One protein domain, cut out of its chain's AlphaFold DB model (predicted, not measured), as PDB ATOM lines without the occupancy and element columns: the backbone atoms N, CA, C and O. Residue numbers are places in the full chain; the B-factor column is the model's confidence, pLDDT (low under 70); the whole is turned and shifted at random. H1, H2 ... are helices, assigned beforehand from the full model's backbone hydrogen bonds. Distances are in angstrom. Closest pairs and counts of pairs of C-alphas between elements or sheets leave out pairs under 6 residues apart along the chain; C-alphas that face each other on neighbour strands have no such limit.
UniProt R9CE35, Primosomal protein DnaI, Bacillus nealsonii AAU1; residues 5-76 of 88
ATOM      1  N   ASN A   5     139.715  33.624  63.764       60.84
ATOM      2  CA  ASN A   5     139.125  34.448  62.705       60.84
ATOM      3  C   ASN A   5     137.590  34.562  62.762       60.84
ATOM      4  O   ASN A   5     137.054  35.610  62.400       60.84
ATOM      5  N   ASP A   6     136.878  33.528  63.212       67.00
ATOM      6  CA  ASP A   6     135.413  33.553  63.319       67.00
ATOM      7  C   ASP A   6     134.968  34.399  64.523       67.00
ATOM      8  O   ASP A   6     133.975  35.127  64.456       67.00
ATOM      9  N   THR A   7     135.762  34.394  65.595       62.19
ATOM     10  CA  THR A   7     135.559  35.234  66.782       62.19
ATOM     11  C   THR A   7     135.856  36.708  66.495       62.19
ATOM     12  O   THR A   7     135.094  37.580  66.908       62.19
ATOM     13  N   LEU A   8     136.902  37.008  65.714       61.41
ATOM     14  CA  LEU A   8     137.237  38.379  65.298       61.41
ATOM     15  C   LEU A   8     136.176  38.992  64.369       61.41
ATOM     16  O   LEU A   8     135.855  40.172  64.506       61.41
ATOM     17  N   LYS A   9     135.558  38.201  63.478       59.56
ATOM     18  CA  LYS A   9     134.420  38.655  62.651       59.56
ATOM     19  C   LYS A   9     133.189  39.028  63.483       59.56
ATOM     20  O   LYS A   9     132.515  40.003  63.159       59.56
ATOM     21  N   LYS A  10     132.913  38.290  64.566       59.88
ATOM     22  CA  LYS A  10     131.826  38.606  65.511       59.88
ATOM     23  C   LYS A  10     132.101  39.893  66.303       59.88
ATOM     24  O   LYS A  10     131.160  40.621  66.603       59.88
ATOM     25  N   PHE A  11     133.369  40.193  66.599       56.81
ATOM     26  CA  PHE A  11     133.771  41.360  67.397       56.81
ATOM     27  C   PHE A  11     133.963  42.656  66.587       56.81
ATOM     28  O   PHE A  11     133.788  43.741  67.131       56.81
ATOM     29  N   GLY A  12     134.330  42.567  65.302       58.25
ATOM     30  CA  GLY A  12     134.822  43.724  64.541       58.25
ATOM     31  C   GLY A  12     133.786  44.587  63.811       58.25
ATOM     32  O   GLY A  12     134.085  45.745  63.538       58.25
ATOM     33  N   ALA A  13     132.601  44.073  63.446       55.84
ATOM     34  CA  ALA A  13     131.733  44.820  62.512       55.84
ATOM     35  C   ALA A  13     130.229  44.461  62.488       55.84
ATOM     36  O   ALA A  13     129.457  45.173  61.852       55.84
ATOM     37  N   GLY A  14     129.788  43.364  63.118       56.78
ATOM     38  CA  GLY A  14     128.499  42.740  62.764       56.78
ATOM     39  C   GLY A  14     127.267  43.163  63.570       56.78
ATOM     40  O   GLY A  14     126.215  43.417  62.988       56.78
ATOM     41  N   ASN A  15     127.371  43.233  64.901       61.31
ATOM     42  CA  ASN A  15     126.165  43.231  65.742       61.31
ATOM     43  C   ASN A  15     125.529  44.621  65.897       61.31
ATOM     44  O   ASN A  15     124.332  44.781  65.679       61.31
ATOM     45  N   ASN A  16     126.332  45.654  66.169       78.75
ATOM     46  CA  ASN A  16     125.809  46.997  66.447       78.75
ATOM     47  C   ASN A  16     125.151  47.642  65.209       78.75
ATOM     48  O   ASN A  16     124.131  48.317  65.313       78.75
ATOM     49  N   PHE A  17     125.691  47.415  64.007       82.50
ATOM     50  CA  PHE A  17     125.090  47.962  62.786       82.50
ATOM     51  C   PHE A  17     123.726  47.331  62.489       82.50
ATOM     52  O   PHE A  17     122.771  48.053  62.212       82.50
ATOM     53  N   GLN A  18     123.616  46.002  62.572       85.44
ATOM     54  CA  GLN A  18     122.351  45.313  62.308       85.44
ATOM     55  C   GLN A  18     121.268  45.707  63.313       85.44
ATOM     56  O   GLN A  18     120.120  45.904  62.918       85.44
ATOM     57  N   GLU A  19     121.622  45.853  64.589       89.31
ATOM     58  CA  GLU A  19     120.700  46.322  65.627       89.31
ATOM     59  C   GLU A  19     120.221  47.748  65.347       89.31
ATOM     60  O   GLU A  19     119.015  47.991  65.306       89.31
ATOM     61  N   ARG A  20     121.143  48.673  65.049       88.88
ATOM     62  CA  ARG A  20     120.801  50.059  64.694       88.88
ATOM     63  C   ARG A  20     119.939  50.138  63.439       88.88
ATOM     64  O   ARG A  20     118.968  50.888  63.421       88.88
ATOM     65  N   TYR A  21     120.251  49.348  62.413       90.75
ATOM     66  CA  TYR A  21     119.459  49.293  61.186       90.75
ATOM     67  C   TYR A  21     118.048  48.753  61.443       90.75
ATOM     68  O   TYR A  21     117.078  49.314  60.939       90.75
ATOM     69  N   ARG A  22     117.904  47.698  62.257       92.31
ATOM     70  CA  ARG A  22     116.587  47.163  62.640       92.31
ATOM     71  C   ARG A  22     115.767  48.179  63.428       92.31
ATOM     72  O   ARG A  22     114.591  48.339  63.118       92.31
ATOM     73  N   ALA A  23     116.378  48.867  64.390       93.75
ATOM     74  CA  ALA A  23     115.713  49.904  65.176       93.75
ATOM     75  C   ALA A  23     115.236  51.059  64.283       93.75
ATOM     76  O   ALA A  23     114.058  51.404  64.300       93.75
ATOM     77  N   MET A  24     116.120  51.572  63.420       94.38
ATOM     78  CA  MET A  24     115.786  52.601  62.432       94.38
ATOM     79  C   MET A  24     114.643  52.145  61.517       94.38
ATOM     80  O   MET A  24     113.672  52.869  61.332       94.38
ATOM     81  N   LYS A  25     114.713  50.925  60.971       95.50
ATOM     82  CA  LYS A  25     113.653  50.379  60.115       95.50
ATOM     83  C   LYS A  25     112.310  50.311  60.850       95.50
ATOM     84  O   LYS A  25     111.288  50.656  60.268       95.50
ATOM     85  N   GLN A  26     112.296  49.876  62.109       96.06
ATOM     86  CA  GLN A  26     111.075  49.825  62.918       96.06
ATOM     87  C   GLN A  26     110.480  51.216  63.145       96.06
ATOM     88  O   GLN A  26     109.274  51.384  62.989       96.06
ATOM     89  N   GLU A  27     111.313  52.205  63.461       95.94
ATOM     90  CA  GLU A  27     110.889  53.595  63.643       95.94
ATOM     91  C   GLU A  27     110.279  54.172  62.358       95.94
ATOM     92  O   GLU A  27     109.170  54.706  62.373       95.94
ATOM     93  N   VAL A  28     110.952  53.976  61.221       96.50
ATOM     94  CA  VAL A  28     110.485  54.447  59.909       96.50
ATOM     95  C   VAL A  28     109.164  53.797  59.517       96.50
ATOM     96  O   VAL A  28     108.234  54.491  59.112       96.50
ATOM     97  N   LEU A  29     109.041  52.477  59.679       95.94
ATOM     98  CA  LEU A  29     107.806  51.753  59.366       95.94
ATOM     99  C   LEU A  29     106.668  52.048  60.355       95.94
ATOM    100  O   LEU A  29     105.512  51.769  60.045       95.94
ATOM    101  N   ALA A  30     106.963  52.605  61.531       96.62
ATOM    102  CA  ALA A  30     105.954  53.071  62.477       96.62
ATOM    103  C   ALA A  30     105.443  54.486  62.154       96.62
ATOM    104  O   ALA A  30     104.348  54.843  62.601       96.62
ATOM    105  N   HIS A  31     106.186  55.275  61.366       96.00
ATOM    106  CA  HIS A  31     105.818  56.650  61.033       96.00
ATOM    107  C   HIS A  31     104.460  56.696  60.292       96.00
ATOM    108  O   HIS A  31     104.311  56.032  59.262       96.00
ATOM    109  N   PRO A  32     103.473  57.503  60.742       94.62
ATOM    110  CA  PRO A  32     102.124  57.542  60.162       94.62
ATOM    111  C   PRO A  32     102.093  57.755  58.644       94.62
ATOM    112  O   PRO A  32     101.471  56.965  57.940       94.62
ATOM    113  N   ASP A  33     102.821  58.754  58.139       93.12
ATOM    114  CA  ASP A  33     102.845  59.056  56.699       93.12
ATOM    115  C   ASP A  33     103.522  57.959  55.865       93.12
ATOM    116  O   ASP A  33     103.046  57.627  54.785       93.12
ATOM    117  N   VAL A  34     104.585  57.328  56.381       95.50
ATOM    118  CA  VAL A  34     105.215  56.172  55.718       95.50
ATOM    119  C   VAL A  34     104.228  55.008  55.662       95.50
ATOM    120  O   VAL A  34     104.077  54.372  54.625       95.50
ATOM    121  N   ARG A  35     103.491  54.750  56.748       96.25
ATOM    122  CA  ARG A  35     102.440  53.721  56.776       96.25
ATOM    123  C   ARG A  35     101.256  54.030  55.867       96.25
ATOM    124  O   ARG A  35     100.550  53.099  55.489       96.25
ATOM    125  N   ALA A  36     100.960  55.302  55.618       95.50
ATOM    126  CA  ALA A  36      99.928  55.701  54.670       95.50
ATOM    127  C   ALA A  36     100.398  55.395  53.244       95.50
ATOM    128  O   ALA A  36      99.743  54.615  52.563       95.50
ATOM    129  N   PHE A  37     101.592  55.868  52.877       95.62
ATOM    130  CA  PHE A  37     102.214  55.600  51.579       95.62
ATOM    131  C   PHE A  37     102.336  54.099  51.278       95.62
ATOM    132  O   PHE A  37     101.905  53.631  50.232       95.62
ATOM    133  N   LEU A  38     102.861  53.307  52.217       95.81
ATOM    134  CA  LEU A  38     103.024  51.864  52.004       95.81
ATOM    135  C   LEU A  38     101.696  51.119  51.830       95.81
ATOM    136  O   LEU A  38     101.690  50.075  51.193       95.81
ATOM    137  N   ARG A  39     100.601  51.625  52.413       95.81
ATOM    138  CA  ARG A  39      99.259  51.052  52.226       95.81
ATOM    139  C   ARG A  39      98.638  51.482  50.906       95.81
ATOM    140  O   ARG A  39      97.995  50.674  50.261       95.81
ATOM    141  N   GLU A  40      98.837  52.734  50.512       96.25
ATOM    142  CA  GLU A  40      98.365  53.252  49.226       96.25
ATOM    143  C   GLU A  40      99.003  52.517  48.040       96.25
ATOM    144  O   GLU A  40      98.326  52.253  47.054       96.25
ATOM    145  N   HIS A  41     100.269  52.109  48.174       95.12
ATOM    146  CA  HIS A  41     101.025  51.397  47.141       95.12
ATOM    147  C   HIS A  41     101.278  49.917  47.480       95.12
ATOM    148  O   HIS A  41     102.258  49.335  47.007       95.12
ATOM    149  N   GLU A  42     100.445  49.287  48.316       94.38
ATOM    150  CA  GLU A  42     100.688  47.905  48.767       94.38
ATOM    151  C   GLU A  42     100.655  46.876  47.624       94.38
ATOM    152  O   GLU A  42     101.382  45.884  47.667       94.38
ATOM    153  N   ASP A  43      99.883  47.160  46.572       95.44
ATOM    154  CA  ASP A  43      99.787  46.331  45.365       95.44
ATOM    155  C   ASP A  43     100.982  46.514  44.405       95.44
ATOM    156  O   ASP A  43     101.235  45.671  43.542       95.44
ATOM    157  N   GLU A  44     101.741  47.605  44.552       94.44
ATOM    158  CA  GLU A  44     102.855  47.979  43.669       94.44
ATOM    159  C   GLU A  44     104.224  47.698  44.309       94.44
ATOM    160  O   GLU A  44     105.199  47.363  43.626       94.44
ATOM    161  N   LEU A  45     104.317  47.826  45.636       93.81
ATOM    162  CA  LEU A  45     105.570  47.742  46.375       93.81
ATOM    163  C   LEU A  45     105.819  46.343  46.936       93.81
ATOM    164  O   LEU A  45     105.190  45.875  47.881       93.81
ATOM    165  N   THR A  46     106.870  45.703  46.427       94.75
ATOM    166  CA  THR A  46     107.405  44.490  47.056       94.75
ATOM    167  C   THR A  46     108.165  44.817  48.341       94.75
ATOM    168  O   THR A  46     108.762  45.887  48.482       94.75
ATOM    169  N   SER A  47     108.255  43.850  49.257       90.94
ATOM    170  CA  SER A  47     109.082  43.972  50.467       90.94
ATOM    171  C   SER A  47     110.540  44.335  50.156       90.94
ATOM    172  O   SER A  47     111.131  45.166  50.842       90.94
ATOM    173  N   ASN A  48     111.098  43.781  49.075       94.19
ATOM    174  CA  ASN A  48     112.444  44.110  48.615       94.19
ATOM    175  C   ASN A  48     112.558  45.567  48.134       94.19
ATOM    176  O   ASN A  48     113.556  46.223  48.417       94.19
ATOM    177  N   ALA A  49     111.545  46.096  47.439       93.81
ATOM    178  CA  ALA A  49     111.527  47.501  47.032       93.81
ATOM    179  C   ALA A  49     111.517  48.436  48.253       93.81
ATOM    180  O   ALA A  49     112.264  49.415  48.281       93.81
ATOM    181  N   VAL A  50     110.751  48.090  49.293       94.38
ATOM    182  CA  VAL A  50     110.737  48.824  50.568       94.38
ATOM    183  C   VAL A  50     112.102  48.768  51.258       94.38
ATOM    184  O   VAL A  50     112.582  49.786  51.754       94.38
ATOM    185  N   ASP A  51     112.757  47.606  51.263       93.12
ATOM    186  CA  ASP A  51     114.088  47.442  51.855       93.12
ATOM    187  C   ASP A  51     115.162  48.258  51.127       93.12
ATOM    188  O   ASP A  51     115.953  48.952  51.768       93.12
ATOM    189  N   VAL A  52     115.162  48.237  49.794       94.12
ATOM    190  CA  VAL A  52     116.067  49.059  48.976       94.12
ATOM    191  C   VAL A  52     115.767  50.554  49.157       94.12
ATOM    192  O   VAL A  52     116.683  51.374  49.213       94.12
ATOM    193  N   GLY A  53     114.489  50.915  49.291       94.44
ATOM    194  CA  GLY A  53     114.016  52.282  49.503       94.44
ATOM    195  C   GLY A  53     114.148  52.806  50.937       94.44
ATOM    196  O   GLY A  53     113.842  53.974  51.175       94.44
ATOM    197  N   MET A  54     114.620  51.995  51.890       95.25
ATOM    198  CA  MET A  54     114.578  52.307  53.324       95.25
ATOM    199  C   MET A  54     115.235  53.646  53.680       95.25
ATOM    200  O   MET A  54     114.708  54.395  54.498       95.25
ATOM    201  N   MET A  55     116.352  53.990  53.032       91.88
ATOM    202  CA  MET A  55     117.024  55.271  53.273       91.88
ATOM    203  C   MET A  55     116.180  56.476  52.842       91.88
ATOM    204  O   MET A  55     116.188  57.491  53.532       91.88
ATOM    205  N   LYS A  56     115.411  56.362  51.751       93.25
ATOM    206  CA  LYS A  56     114.498  57.428  51.306       93.25
ATOM    207  C   LYS A  56     113.318  57.578  52.261       93.25
ATOM    208  O   LYS A  56     112.938  58.693  52.597       93.25
ATOM    209  N   LEU A  57     112.769  56.456  52.731       95.38
ATOM    210  CA  LEU A  57     111.694  56.460  53.725       95.38
ATOM    211  C   LEU A  57     112.163  57.073  55.051       95.38
ATOM    212  O   LEU A  57     111.431  57.853  55.654       95.38
ATOM    213  N   TYR A  58     113.394  56.769  55.474       94.00
ATOM    214  CA  TYR A  58     114.018  57.380  56.646       94.00
ATOM    215  C   TYR A  58     114.179  58.893  56.493       94.00
ATOM    216  O   TYR A  58     113.836  59.649  57.401       94.00
ATOM    217  N   GLU A  59     114.660  59.347  55.335       90.88
ATOM    218  CA  GLU A  59     114.795  60.772  55.046       90.88
ATOM    219  C   GLU A  59     113.435  61.479  55.111       90.88
ATOM    220  O   GLU A  59     113.276  62.454  55.844       90.88
ATOM    221  N   TYR A  60     112.431  60.934  54.423       92.94
ATOM    222  CA  TYR A  60     111.072  61.472  54.408       92.94
ATOM    223  C   TYR A  60     110.427  61.515  55.804       92.94
ATOM    224  O   TYR A  60     109.743  62.481  56.151       92.94
ATOM    225  N   ALA A  61     110.643  60.487  56.630       92.31
ATOM    226  CA  ALA A  61     110.127  60.437  57.997       92.31
ATOM    227  C   ALA A  61     110.727  61.537  58.894       92.31
ATOM    228  O   ALA A  61     110.030  62.092  59.745       92.31
ATOM    229  N   ASN A  62     112.000  61.882  58.687       89.69
ATOM    230  CA  ASN A  62     112.723  62.824  59.542       89.69
ATOM    231  C   ASN A  62     112.651  64.285  59.097       89.69
ATOM    232  O   ASN A  62     112.983  65.177  59.881       89.69
ATOM    233  N   GLN A  63     112.188  64.554  57.881       88.50
ATOM    234  CA  GLN A  63     111.982  65.917  57.411       88.50
ATOM    235  C   GLN A  63     110.849  66.635  58.173       88.50
ATOM    236  O   GLN A  63     109.928  66.039  58.739       88.50
ATOM    237  N   SER A  64     110.952  67.959  58.205       86.44
ATOM    238  CA  SER A  64     109.919  68.907  58.615       86.44
ATOM    239  C   SER A  64     108.826  68.974  57.558       86.44
ATOM    240  O   SER A  64     109.105  69.151  56.364       86.44
ATOM    241  N   LYS A  65     107.575  68.843  57.994       85.62
ATOM    242  CA  LYS A  65     106.404  68.736  57.123       85.62
ATOM    243  C   LYS A  65     105.547  69.974  57.322       85.62
ATOM    244  O   LYS A  65     105.177  70.310  58.437       85.62
ATOM    245  N   GLY A  66     105.298  70.720  56.246       83.75
ATOM    246  CA  GLY A  66     104.667  72.039  56.370       83.75
ATOM    247  C   GLY A  66     105.475  73.033  57.219       83.75
ATOM    248  O   GLY A  66     104.891  73.943  57.797       83.75
ATOM    249  N   CYS A  67     106.800  72.858  57.305       85.00
ATOM    250  CA  CYS A  67     107.703  73.690  58.108       85.00
ATOM    251  C   CYS A  67     107.419  73.676  59.625       85.00
ATOM    252  O   CYS A  67     107.913  74.549  60.334       85.00
ATOM    253  N   ASP A  68     106.690  72.682  60.138       86.06
ATOM    254  CA  ASP A  68     106.315  72.544  61.552       86.06
ATOM    255  C   ASP A  68     107.512  72.493  62.519       86.06
ATOM    256  O   ASP A  68     107.429  72.968  63.651       86.06
ATOM    257  N   LYS A  69     108.649  71.964  62.059       87.06
ATOM    258  CA  LYS A  69     109.915  71.900  62.809       87.06
ATOM    259  C   LYS A  69     110.900  73.022  62.449       87.06
ATOM    260  O   LYS A  69     112.062  72.962  62.845       87.06
ATOM    261  N   CYS A  70     110.481  74.021  61.674       88.81
ATOM    262  CA  CYS A  70     111.342  75.103  61.192       88.81
ATOM    263  C   CYS A  70     110.942  76.432  61.845       88.81
ATOM    264  O   CYS A  70     109.793  76.850  61.751       88.81
ATOM    265  N   SER A  71     111.888  77.145  62.461       89.88
ATOM    266  CA  SER A  71     111.613  78.468  63.055       89.88
ATOM    267  C   SER A  71     111.516  79.591  62.015       89.88
ATOM    268  O   SER A  71     110.894  80.623  62.253       89.88
ATOM    269  N   SER A  72     112.154  79.400  60.862       89.31
ATOM    270  CA  SER A  72     112.135  80.286  59.699       89.31
ATOM    271  C   SER A  72     112.660  79.526  58.477       89.31
ATOM    272  O   SER A  72     113.068  78.367  58.593       89.31
ATOM    273  N   LEU A  73     112.704  80.174  57.308       86.62
ATOM    274  CA  LEU A  73     113.365  79.601  56.134       86.62
ATOM    275  C   LEU A  73     114.861  79.344  56.397       86.62
ATOM    276  O   LEU A  73     115.349  78.259  56.095       86.62
ATOM    277  N   GLN A  74     115.563  80.292  57.033       89.12
ATOM    278  CA  GLN A  74     116.950  80.100  57.481       89.12
ATOM    279  C   GLN A  74     117.087  78.985  58.527       89.12
ATOM    280  O   GLN A  74     118.098  78.290  58.544       89.12
ATOM    281  N   GLY A  75     116.088  78.817  59.398       89.69
ATOM    282  CA  GLY A  75     116.041  77.778  60.431       89.69
ATOM    283  C   GLY A  75     115.471  76.444  59.948       89.69
ATOM    284  O   GLY A  75     115.048  75.635  60.774       89.69
ATOM    285  N   CYS A  76     115.382  76.229  58.634       89.94
ATOM    286  CA  CYS A  76     114.803  75.016  58.091       89.94
ATOM    287  C   CYS A  76     115.746  73.827  58.288       89.94
ATOM    288  O   CYS A  76     116.887  73.843  57.828       89.94
TER     289      CYS A  76
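This is residues 5 to 76 of the 88 residues of the protein "Primosomal protein DnaI" of Bacillus nealsonii AAU1 (UniProt R9CE35). A long helix, H2, runs into a small loose body at its far end, where H5 packs on its residues 24 to 28, while its first residues, together with H1, stick out as an arm of residues 5 to 20. At the body end a tight link turns from H2 into H3, the backbone swings out through residues 39 to 45, which stand free and of which 39 and 40 belong to H3, comes back by way of the short H4 into H5, and runs on as a tail with no named helix, residues 63 to 76. The printed part has 72 residues with five named helices, H1 to H5 in that order, and no named strand; the class is all helix. It is only just loose, close to extended, with a radius of gyration of the C-alphas of 16.7 A, and its outline is flat, spanning 52 by 37 by 16 A.

H1 is residues 5 to 12 and begins at C-alpha 5, at (139.125, 34.448, 62.705). H2, the longest helix, is residues 15 to 30 and measures 22.7 A from C-alpha 15 to C-alpha 30, the latter at (105.954, 53.071, 62.477). H3 is residues 32 to 40, 12.3 A long. H4 is residues 47 to 52, 8.8 A long. H5 is residues 54 to 62, 12.4 A long, and ends at C-alpha 62, at (112.723, 62.824, 59.542).

H1 touches no helix, and H1 and H2 meet only through their link. H2 touches H5 with residues 24 to 28 alone; the closest C-alphas are those of Val 28 and Tyr 58, 5.6 A apart. These two run the same way at a steep tilt of 59 degrees. H2 and H3 are close but not clearly touching, about perpendicular at 76 degrees, with the C-alphas of Leu 29 and Arg 35 closest at 6.3 A. H3 and H5 only just touch, with 3 pairs of C-alphas within 8 A, the closest being Val 34 and Leu 57 at 6.8 A; they run opposite ways at a steep tilt of 46 degrees. H3 and H4 are only just apart, at 8.4 A, and H2 and H4 are apart. H4 and H5 meet only through their link. In H1, H2, H3, H4 and H5 every O i to N i+4 pair is within hydrogen-bond range.

The C-alphas farthest apart are those of Asn 5 and Ser 72, 53.3 A. Without the stretches that stand free, residues 5 to 20, 39 to 45 and 69 to 74, the body has 43 residues and spans 35 by 20 by 15 A. The printed part has no cut, and no link is long. The mean pLDDT of the printed part is 87.1; residues 5 to 15 are under 70.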